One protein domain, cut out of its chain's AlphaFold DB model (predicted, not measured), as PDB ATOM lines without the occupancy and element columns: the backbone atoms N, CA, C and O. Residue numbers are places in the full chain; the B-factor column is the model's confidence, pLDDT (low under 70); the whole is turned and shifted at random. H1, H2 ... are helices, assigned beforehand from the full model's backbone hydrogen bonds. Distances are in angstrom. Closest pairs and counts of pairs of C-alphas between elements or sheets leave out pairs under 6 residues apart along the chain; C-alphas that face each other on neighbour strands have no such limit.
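Overview. This is residues 76 to 141 of the 348 residues of an uncharacterized protein of Gemmatimonadetes bacterium (UniProt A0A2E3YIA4). Three helices stand in a small up-and-down bundle, their centres at the corners of a triangle: H1 and H3 run nearly side by side the same way, and H2 runs against both at a larger angle. The link from H1 to H2 closes one end of the bundle, and the longer loop from H2 to H3 reaches out at the other end. The printed part has 66 residues, with three named helices in the order H1, H2, H3 and no named strand, and its class is all helix. It is compact, with a radius of gyration of the C-alphas of 11.6 A, yet elongated in outline, with spans of 36 by 18 by 17 A.

Arrangement. The bundle is made of H1, residues 79 to 91, H2, residues 102 to 116, and H3, residues 128 to 138; it is up and down, each helix running against the one before it in the chain. H1 and H2 are close but not clearly touching: their closest C-alphas, those of Val 86 and Leu 108, are 7.6 A apart. Their lines stand at a shallow tilt of 31 degrees, opposite ways. H2 and H3 touch and form a helical hairpin, with the closest C-alphas, those of Leu 116 and Arg 129, 4.5 A apart. They run opposite ways at a steep tilt of 38 degrees, with their centres 10.7 A apart. H3 also touches H1, where the closest C-alphas, those of Pro 79 and Arg 128, are 5.8 A apart. These two run the same way at a shallow tilt of 9 degrees. In H1, H2 and H3 every O i to N i+4 pair is within hydrogen-bond range.

Along the chain. H1 runs from Pro 79, with its C-alpha at (215.813, 82.019, 232.852), to Asp 91, 18.4 A from first to last C-alpha. H2, the longest helix with 15 residues, runs from Asp 102, with its C-alpha at (223.193, 91.507, 251.117), to Leu 116 and measures 21.1 A. H3 runs from Arg 128 to Trp 138, whose C-alpha is at (225.025, 78.469, 242.591), and measures 14.9 A.

Size, cuts and confidence. The two C-alphas farthest apart are those of Ala 99 and Tyr 122, at 36.2 A. The printed part runs from residue 76 to 141 and has no cut. The link from H1 to H2, 10 residues, is short, and the link from H2 to H3, 11 residues, is long. The mean pLDDT of the printed part is 84.7, and residues 119 to 126 are under 70.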
ATOM      1  N   PRO A  76     218.225  89.916 233.211       82.81
ATOM      2  CA  PRO A  76     217.593  89.072 232.222       82.81
ATOM      3  C   PRO A  76     216.268  88.482 232.714       82.81
ATOM      4  O   PRO A  76     216.209  87.875 233.777       82.81
ATOM      5  N   THR A  77     215.218  88.594 231.902       79.94
ATOM      6  CA  THR A  77     213.931  87.916 232.144       79.94
ATOM      7  C   THR A  77     213.936  86.463 231.671       79.94
ATOM      8  O   THR A  77     213.173  85.638 232.177       79.94
ATOM      9  N   ASP A  78     214.794  86.142 230.699       86.25
ATOM     10  CA  ASP A  78     215.028  84.774 230.245       86.25
ATOM     11  C   ASP A  78     215.752  83.967 231.340       86.25
ATOM     12  O   ASP A  78     216.829  84.388 231.774       86.25
ATOM     13  N   PRO A  79     215.233  82.799 231.758       87.00
ATOM     14  CA  PRO A  79     215.813  82.019 232.852       87.00
ATOM     15  C   PRO A  79     217.279  81.627 232.625       87.00
ATOM     16  O   PRO A  79     218.092  81.684 233.543       87.00
ATOM     17  N   ASN A  80     217.655  81.248 231.401       89.44
ATOM     18  CA  ASN A  80     219.021  80.800 231.116       89.44
ATOM     19  C   ASN A  80     220.002  81.975 231.041       89.44
ATOM     20  O   ASN A  80     221.157  81.864 231.456       89.44
ATOM     21  N   ARG A  81     219.565  83.124 230.518       90.81
ATOM     22  CA  ARG A  81     220.329  84.374 230.575       90.81
ATOM     23  C   ARG A  81     220.456  84.874 232.017       90.81
ATOM     24  O   ARG A  81     221.532  85.334 232.373       90.81
ATOM     25  N   PHE A  82     219.428  84.709 232.850       90.75
ATOM     26  CA  PHE A  82     219.493  85.037 234.276       90.75
ATOM     27  C   PHE A  82     220.491  84.139 235.014       90.75
ATOM     28  O   PHE A  82     221.359  84.644 235.712       90.75
ATOM     29  N   LEU A  83     220.457  82.823 234.786       93.38
ATOM     30  CA  LEU A  83     221.445  81.900 235.351       93.38
ATOM     31  C   LEU A  83     222.883  82.272 234.965       93.38
ATOM     32  O   LEU A  83     223.771  82.217 235.810       93.38
ATOM     33  N   ARG A  84     223.121  82.654 233.701       93.38
ATOM     34  CA  ARG A  84     224.436  83.151 233.259       93.38
ATOM     35  C   ARG A  84     224.827  84.426 233.992       93.38
ATOM     36  O   ARG A  84     225.912  84.467 234.541       93.38
ATOM     37  N   HIS A  85     223.914  85.386 234.102       92.75
ATOM     38  CA  HIS A  85     224.157  86.603 234.870       92.75
ATOM     39  C   HIS A  85     224.546  86.307 236.327       92.75
ATOM     40  O   HIS A  85     225.495  86.897 236.828       92.75
ATOM     41  N   VAL A  86     223.867  85.370 237.000       93.88
ATOM     42  CA  VAL A  86     224.240  84.962 238.366       93.88
ATOM     43  C   VAL A  86     225.645  84.366 238.409       93.88
ATOM     44  O   VAL A  86     226.412  84.701 239.303       93.88
ATOM     45  N   ARG A  87     226.004  83.519 237.439       94.69
ATOM     46  CA  ARG A  87     227.360  82.964 237.343       94.69
ATOM     47  C   ARG A  87     228.403  84.058 237.140       94.69
ATOM     48  O   ARG A  87     229.332  84.120 237.926       94.69
ATOM     49  N   ASP A  88     228.183  84.971 236.198       93.75
ATOM     50  CA  ASP A  88     229.096  86.088 235.931       93.75
ATOM     51  C   ASP A  88     229.271  86.981 237.176       93.75
ATOM     52  O   ASP A  88     230.357  87.493 237.439       93.75
ATOM     53  N   ARG A  89     228.207  87.165 237.973       91.50
ATOM     54  CA  ARG A  89     228.274  87.892 239.252       91.50
ATOM     55  C   ARG A  89     229.069  87.141 240.313       91.50
ATOM     56  O   ARG A  89     229.782  87.782 241.074       91.50
ATOM     57  N   LEU A  90     228.953  85.818 240.372       93.62
ATOM     58  CA  LEU A  90     229.743  84.996 241.290       93.62
ATOM     59  C   LEU A  90     231.217  84.945 240.878       93.62
ATOM     60  O   LEU A  90     232.078  84.988 241.750       93.62
ATOM     61  N   ASP A  91     231.508  84.930 239.578       93.81
ATOM     62  CA  ASP A  91     232.874  84.986 239.048       93.81
ATOM     63  C   ASP A  91     233.565  86.308 239.442       93.81
ATOM     64  O   ASP A  91     234.747  86.318 239.764       93.81
ATOM     65  N   GLN A  92     232.823  87.424 239.509       92.56
ATOM     66  CA  GLN A  92     233.344  88.724 239.977       92.56
ATOM     67  C   GLN A  92     233.759  88.736 241.455       92.56
ATOM     68  O   GLN A  92     234.481  89.641 241.872       92.56
ATOM     69  N   VAL A  93     233.281  87.777 242.247       93.06
ATOM     70  CA  VAL A  93     233.575  87.661 243.682       93.06
ATOM     71  C   VAL A  93     234.314  86.362 244.018       93.06
ATOM     72  O   VAL A  93     234.242  85.894 245.154       93.06
ATOM     73  N   ASP A  94     234.995  85.751 243.040       92.62
ATOM     74  CA  ASP A  94     235.715  84.473 243.184       92.62
ATOM     75  C   ASP A  94     234.866  83.378 243.858       92.62
ATOM     76  O   ASP A  94     235.322  82.631 244.725       92.62
ATOM     77  N   HIS A  95     233.582  83.311 243.496       90.38
ATOM     78  CA  HIS A  95     232.583  82.395 244.055       90.38
ATOM     79  C   HIS A  95     232.335  82.518 245.572       90.38
ATOM     80  O   HIS A  95     231.647  81.673 246.151       90.38
ATOM     81  N   ARG A  96     232.824  83.578 246.226       91.06
ATOM     82  CA  ARG A  96     232.547  83.884 247.636       91.06
ATOM     83  C   ARG A  96     231.211  84.607 247.750       91.06
ATOM     84  O   ARG A  96     231.132  85.824 247.607       91.06
ATOM     85  N   ILE A  97     230.144  83.850 247.989       89.25
ATOM     86  CA  ILE A  97     228.764  84.366 248.016       89.25
ATOM     87  C   ILE A  97     228.589  85.468 249.068       89.25
ATOM     88  O   ILE A  97     227.846  86.416 248.838       89.25
ATOM     89  N   GLU A  98     229.310  85.379 250.185       88.94
ATOM     90  CA  GLU A  98     229.283  86.347 251.285       88.94
ATOM     91  C   GLU A  98     229.907  87.702 250.906       88.94
ATOM     92  O   GLU A  98     229.764  88.670 251.644       88.94
ATOM     93  N   ALA A  99     230.611  87.782 249.772       91.44
ATOM     94  CA  ALA A  99     231.148  89.032 249.243       91.44
ATOM     95  C   ALA A  99     230.152  89.779 248.336       91.44
ATOM     96  O   ALA A  99     230.420  90.917 247.945       91.44
ATOM     97  N   LEU A 100     229.006  89.174 247.994       86.81
ATOM     98  CA  LEU A 100     227.918  89.894 247.333       86.81
ATOM     99  C   LEU A 100     227.222  90.831 248.331       86.81
ATOM    100  O   LEU A 100     227.043  90.455 249.488       86.81
ATOM    101  N   PRO A 101     226.756  92.018 247.900       82.88
ATOM    102  CA  PRO A 101     225.921  92.860 248.746       82.88
ATOM    103  C   PRO A 101     224.674  92.103 249.230       82.88
ATOM    104  O   PRO A 101     224.006  91.441 248.434       82.88
ATOM    105  N   ASP A 102     224.312  92.250 250.508       76.00
ATOM    106  CA  ASP A 102     223.193  91.507 251.117       76.00
ATOM    107  C   ASP A 102     221.877  91.644 250.333       76.00
ATOM    108  O   ASP A 102     221.136  90.675 250.155       76.00
ATOM    109  N   HIS A 103     221.596  92.845 249.817       75.06
ATOM    110  CA  HIS A 103     220.404  93.119 249.016       75.06
ATOM    111  C   HIS A 103     220.431  92.418 247.650       75.06
ATOM    112  O   HIS A 103     219.395  91.917 247.207       75.06
ATOM    113  N   ASP A 104     221.600  92.332 247.008       81.19
ATOM    114  CA  ASP A 104     221.780  91.604 245.750       81.19
ATOM    115  C   ASP A 104     221.548  90.111 245.986       81.19
ATOM    116  O   ASP A 104     220.742  89.487 245.295       81.19
ATOM    117  N   LEU A 105     222.196  89.535 247.004       84.56
ATOM    118  CA  LEU A 105     222.054  88.118 247.332       84.56
ATOM    119  C   LEU A 105     220.602  87.759 247.682       84.56
ATOM    120  O   LEU A 105     220.077  86.757 247.187       84.56
ATOM    121  N   ALA A 106     219.933  88.587 248.490       79.00
ATOM    122  CA  ALA A 106     218.524  88.409 248.829       79.00
ATOM    123  C   ALA A 106     217.632  88.429 247.579       79.00
ATOM    124  O   ALA A 106     216.767  87.565 247.414       79.00
ATOM    125  N   TYR A 107     217.871  89.367 246.660       81.50
ATOM    126  CA  TYR A 107     217.113  89.462 245.418       81.50
ATOM    127  C   TYR A 107     217.367  88.266 244.481       81.50
ATOM    128  O   TYR A 107     216.424  87.709 243.911       81.50
ATOM    129  N   LEU A 108     218.618  87.818 244.343       88.00
ATOM    130  CA  LEU A 108     218.960  86.638 243.545       88.00
ATOM    131  C   LEU A 108     218.302  85.365 244.104       88.00
ATOM    132  O   LEU A 108     217.762  84.563 243.336       88.00
ATOM    133  N   ARG A 109     218.271  85.206 245.433       87.38
ATOM    134  CA  ARG A 109     217.565  84.107 246.115       87.38
ATOM    135  C   ARG A 109     216.048  84.186 245.926       87.38
ATOM    136  O   ARG A 109     215.421  83.172 245.626       87.38
ATOM    137  N   TYR A 110     215.462  85.382 245.975       83.69
ATOM    138  CA  TYR A 110     214.050  85.594 245.633       83.69
ATOM    139  C   TYR A 110     213.725  85.164 244.189       83.69
ATOM    140  O   TYR A 110     212.705  84.515 243.936       83.69
ATOM    141  N   GLN A 111     214.596  85.474 243.224       84.88
ATOM    142  CA  GLN A 111     214.413  85.003 241.847       84.88
ATOM    143  C   GLN A 111     214.526  83.477 241.748       84.88
ATOM    144  O   GLN A 111     213.736  82.857 241.032       84.88
ATOM    145  N   ALA A 112     215.444  82.850 242.495       89.50
ATOM    146  CA  ALA A 112     215.528  81.392 242.575       89.50
ATOM    147  C   ALA A 112     214.201  80.771 243.054       89.50
ATOM    148  O   ALA A 112     213.699  79.848 242.410       89.50
ATOM    149  N   ASP A 113     213.571  81.335 244.088       84.25
ATOM    150  CA  ASP A 113     212.254  80.900 244.574       84.25
ATOM    151  C   ASP A 113     211.163  81.014 243.512       84.25
ATOM    152  O   ASP A 113     210.401  80.071 243.270       84.25
ATOM    153  N   ARG A 114     211.113  82.153 242.815       83.12
ATOM    154  CA  ARG A 114     210.163  82.381 241.720       83.12
ATOM    155  C   ARG A 114     210.334  81.354 240.598       83.12
ATOM    156  O   ARG A 114     209.346  80.897 240.017       83.12
ATOM    157  N   HIS A 115     211.573  80.985 240.291       86.69
ATOM    158  CA  HIS A 115     211.894  79.960 239.306       86.69
ATOM    159  C   HIS A 115     211.484  78.553 239.775       86.69
ATOM    160  O   HIS A 115     210.853  77.826 239.003       86.69
ATOM    161  N   LEU A 116     211.754  78.189 241.033       84.50
ATOM    162  CA  LEU A 116     211.368  76.900 241.632       84.50
ATOM    163  C   LEU A 116     209.847  76.694 241.668       84.50
ATOM    164  O   LEU A 116     209.358  75.600 241.361       84.50
ATOM    165  N   ALA A 117     209.097  77.756 241.974       81.19
ATOM    166  CA  ALA A 117     207.635  77.745 242.048       81.19
ATOM    167  C   ALA A 117     206.947  77.505 240.690       81.19
ATOM    168  O   ALA A 117     205.751  77.213 240.641       81.19
ATOM    169  N   SER A 118     207.673  77.604 239.572       79.25
ATOM    170  CA  SER A 118     207.101  77.360 238.250       79.25
ATOM    171  C   SER A 118     206.628  75.912 238.098       79.25
ATOM    172  O   SER A 118     207.413  74.980 238.249       79.25
ATOM    173  N   SER A 119     205.350  75.717 237.769       69.81
ATOM    174  CA  SER A 119     204.728  74.412 237.487       69.81
ATOM    175  C   SER A 119     204.579  74.119 235.988       69.81
ATOM    176  O   SER A 119     203.940  73.134 235.608       69.81
ATOM    177  N   ALA A 120     205.153  74.968 235.129       65.94
ATOM    178  CA  ALA A 120     205.053  74.833 233.683       65.94
ATOM    179  C   ALA A 120     205.694  73.515 233.221       65.94
ATOM    180  O   ALA A 120     206.865  73.244 233.469       65.94
ATOM    181  N   TRP A 121     204.893  72.677 232.561       56.41
ATOM    182  CA  TRP A 121     205.305  71.342 232.120       56.41
ATOM    183  C   TRP A 121     206.216  71.355 230.880       56.41
ATOM    184  O   TRP A 121     207.088  70.502 230.761       56.41
ATOM    185  N   TYR A 122     206.023  72.311 229.967       52.44
ATOM    186  CA  TYR A 122     206.598  72.321 228.610       52.44
ATOM    187  C   TYR A 122     208.082  72.696 228.516       52.44
ATOM    188  O   TYR A 122     208.547  73.150 227.476       52.44
ATOM    189  N   GLU A 123     208.857  72.503 229.576       55.38
ATOM    190  CA  GLU A 123     210.233  72.985 229.611       55.38
ATOM    191  C   GLU A 123     211.259  71.872 229.890       55.38
ATOM    192  O   GLU A 123     212.197  72.037 230.675       55.38
ATOM    193  N   ILE A 124     211.105  70.723 229.231       48.38
ATOM    194  CA  ILE A 124     212.168  69.713 229.159       48.38
ATOM    195  C   ILE A 124     213.111  70.120 228.008       48.38
ATOM    196  O   ILE A 124     212.621  70.253 226.888       48.38
ATOM    197  N   PRO A 125     214.425  70.357 228.220       51.19
ATOM    198  CA  PRO A 125     215.220  70.182 229.442       51.19
ATOM    199  C   PRO A 125     215.597  71.506 230.159       51.19
ATOM    200  O   PRO A 125     216.401  71.500 231.092       51.19
ATOM    201  N   LEU A 126     215.061  72.658 229.737       58.16
ATOM    202  CA  LEU A 126     215.599  74.006 230.021       58.16
ATOM    203  C   LEU A 126     214.665  74.933 230.823       58.16
ATOM    204  O   LEU A 126     214.767  76.155 230.724       58.16
ATOM    205  N   GLY A 127     213.752  74.368 231.608       74.94
ATOM    206  CA  GLY A 127     212.727  75.156 232.280       74.94
ATOM    207  C   GLY A 127     213.148  76.081 233.401       74.94
ATOM    208  O   GLY A 127     214.198  75.922 234.015       74.94
ATOM    209  N   ARG A 128     212.251  77.011 233.729       85.81
ATOM    210  CA  ARG A 128     212.300  77.899 234.889       85.81
ATOM    211  C   ARG A 128     212.585  77.114 236.154       85.81
ATOM    212  O   ARG A 128     213.493  77.498 236.873       85.81
ATOM    213  N   ARG A 129     211.903  75.988 236.392       87.56
ATOM    214  CA  ARG A 129     212.180  75.162 237.579       87.56
ATOM    215  C   ARG A 129     213.582  74.552 237.548       87.56
ATOM    216  O   ARG A 129     214.241  74.529 238.581       87.56
ATOM    217  N   ASN A 130     214.062  74.114 236.384       90.62
ATOM    218  CA  ASN A 130     215.429  73.608 236.236       90.62
ATOM    219  C   ASN A 130     216.469  74.703 236.523       90.62
ATOM    220  O   ASN A 130     217.440  74.475 237.236       90.62
ATOM    221  N   VAL A 131     216.239  75.914 236.014       92.25
ATOM    222  CA  VAL A 131     217.049  77.088 236.354       92.25
ATOM    223  C   VAL A 131     216.980  77.384 237.849       92.25
ATOM    224  O   VAL A 131     218.023  77.588 238.451       92.25
ATOM    225  N   GLY A 132     215.798  77.325 238.465       92.69
ATOM    226  CA  GLY A 132     215.620  77.483 239.910       92.69
ATOM    227  C   GLY A 132     216.468  76.497 240.711       92.69
ATOM    228  O   GLY A 132     217.211  76.911 241.592       92.69
ATOM    229  N   VAL A 133     216.442  75.214 240.344       94.94
ATOM    230  CA  VAL A 133     217.299  74.178 240.947       94.94
ATOM    231  C   VAL A 133     218.780  74.532 240.797       94.94
ATOM    232  O   VAL A 133     219.522  74.509 241.773       94.94
ATOM    233  N   LYS A 134     219.225  74.932 239.602       95.62
ATOM    234  CA  LYS A 134     220.621  75.345 239.389       95.62
ATOM    235  C   LYS A 134     220.992  76.568 240.231       95.62
ATOM    236  O   LYS A 134     222.074  76.591 240.807       95.62
ATOM    237  N   LEU A 135     220.105  77.557 240.325       95.69
ATOM    238  CA  LEU A 135     220.303  78.759 241.135       95.69
ATOM    239  C   LEU A 135     220.438  78.426 242.622       95.69
ATOM    240  O   LEU A 135     221.289  79.020 243.272       95.69
ATOM    241  N   VAL A 136     219.672  77.459 243.146       95.88
ATOM    242  CA  VAL A 136     219.837  76.984 244.534       95.88
ATOM    243  C   VAL A 136     221.274  76.538 244.788       95.88
ATOM    244  O   VAL A 136     221.869  76.941 245.781       95.88
ATOM    245  N   GLY A 137     221.854  75.769 243.865       95.44
ATOM    246  CA  GLY A 137     223.249  75.348 243.957       95.44
ATOM    247  C   GLY A 137     224.247  76.497 243.846       95.44
ATOM    248  O   GLY A 137     225.126  76.633 244.689       95.44
ATOM    249  N   TRP A 138     224.109  77.343 242.822       95.38
ATOM    250  CA  TRP A 138     225.025  78.469 242.591       95.38
ATOM    251  C   TRP A 138     225.015  79.499 243.726       95.38
ATOM    252  O   TRP A 138     226.051  80.072 244.028       95.38
ATOM    253  N   LEU A 139     223.868  79.713 244.373       94.62
ATOM    254  CA  LEU A 139     223.709  80.676 245.467       94.62
ATOM    255  C   LEU A 139     223.879  80.049 246.861       94.62
ATOM    256  O   LEU A 139     223.557  80.713 247.855       94.62
ATOM    257  N   ARG A 140     224.307  78.773 246.931       92.19
ATOM    258  CA  ARG A 140     224.341  77.938 248.150       92.19
ATOM    259  C   ARG A 140     223.114  78.176 249.031       92.19
ATOM    260  O   ARG A 140     223.209  78.521 250.205       92.19
ATOM    261  N   TYR A 141     221.934  78.099 248.417       92.69
ATOM    262  CA  TYR A 141     220.691  78.507 249.059       92.69
ATOM    263  C   TYR A 141     220.085  77.353 249.870       92.69
ATOM    264  O   TYR A 141     219.107  76.722 249.463       92.69
TER     265      TYR A 141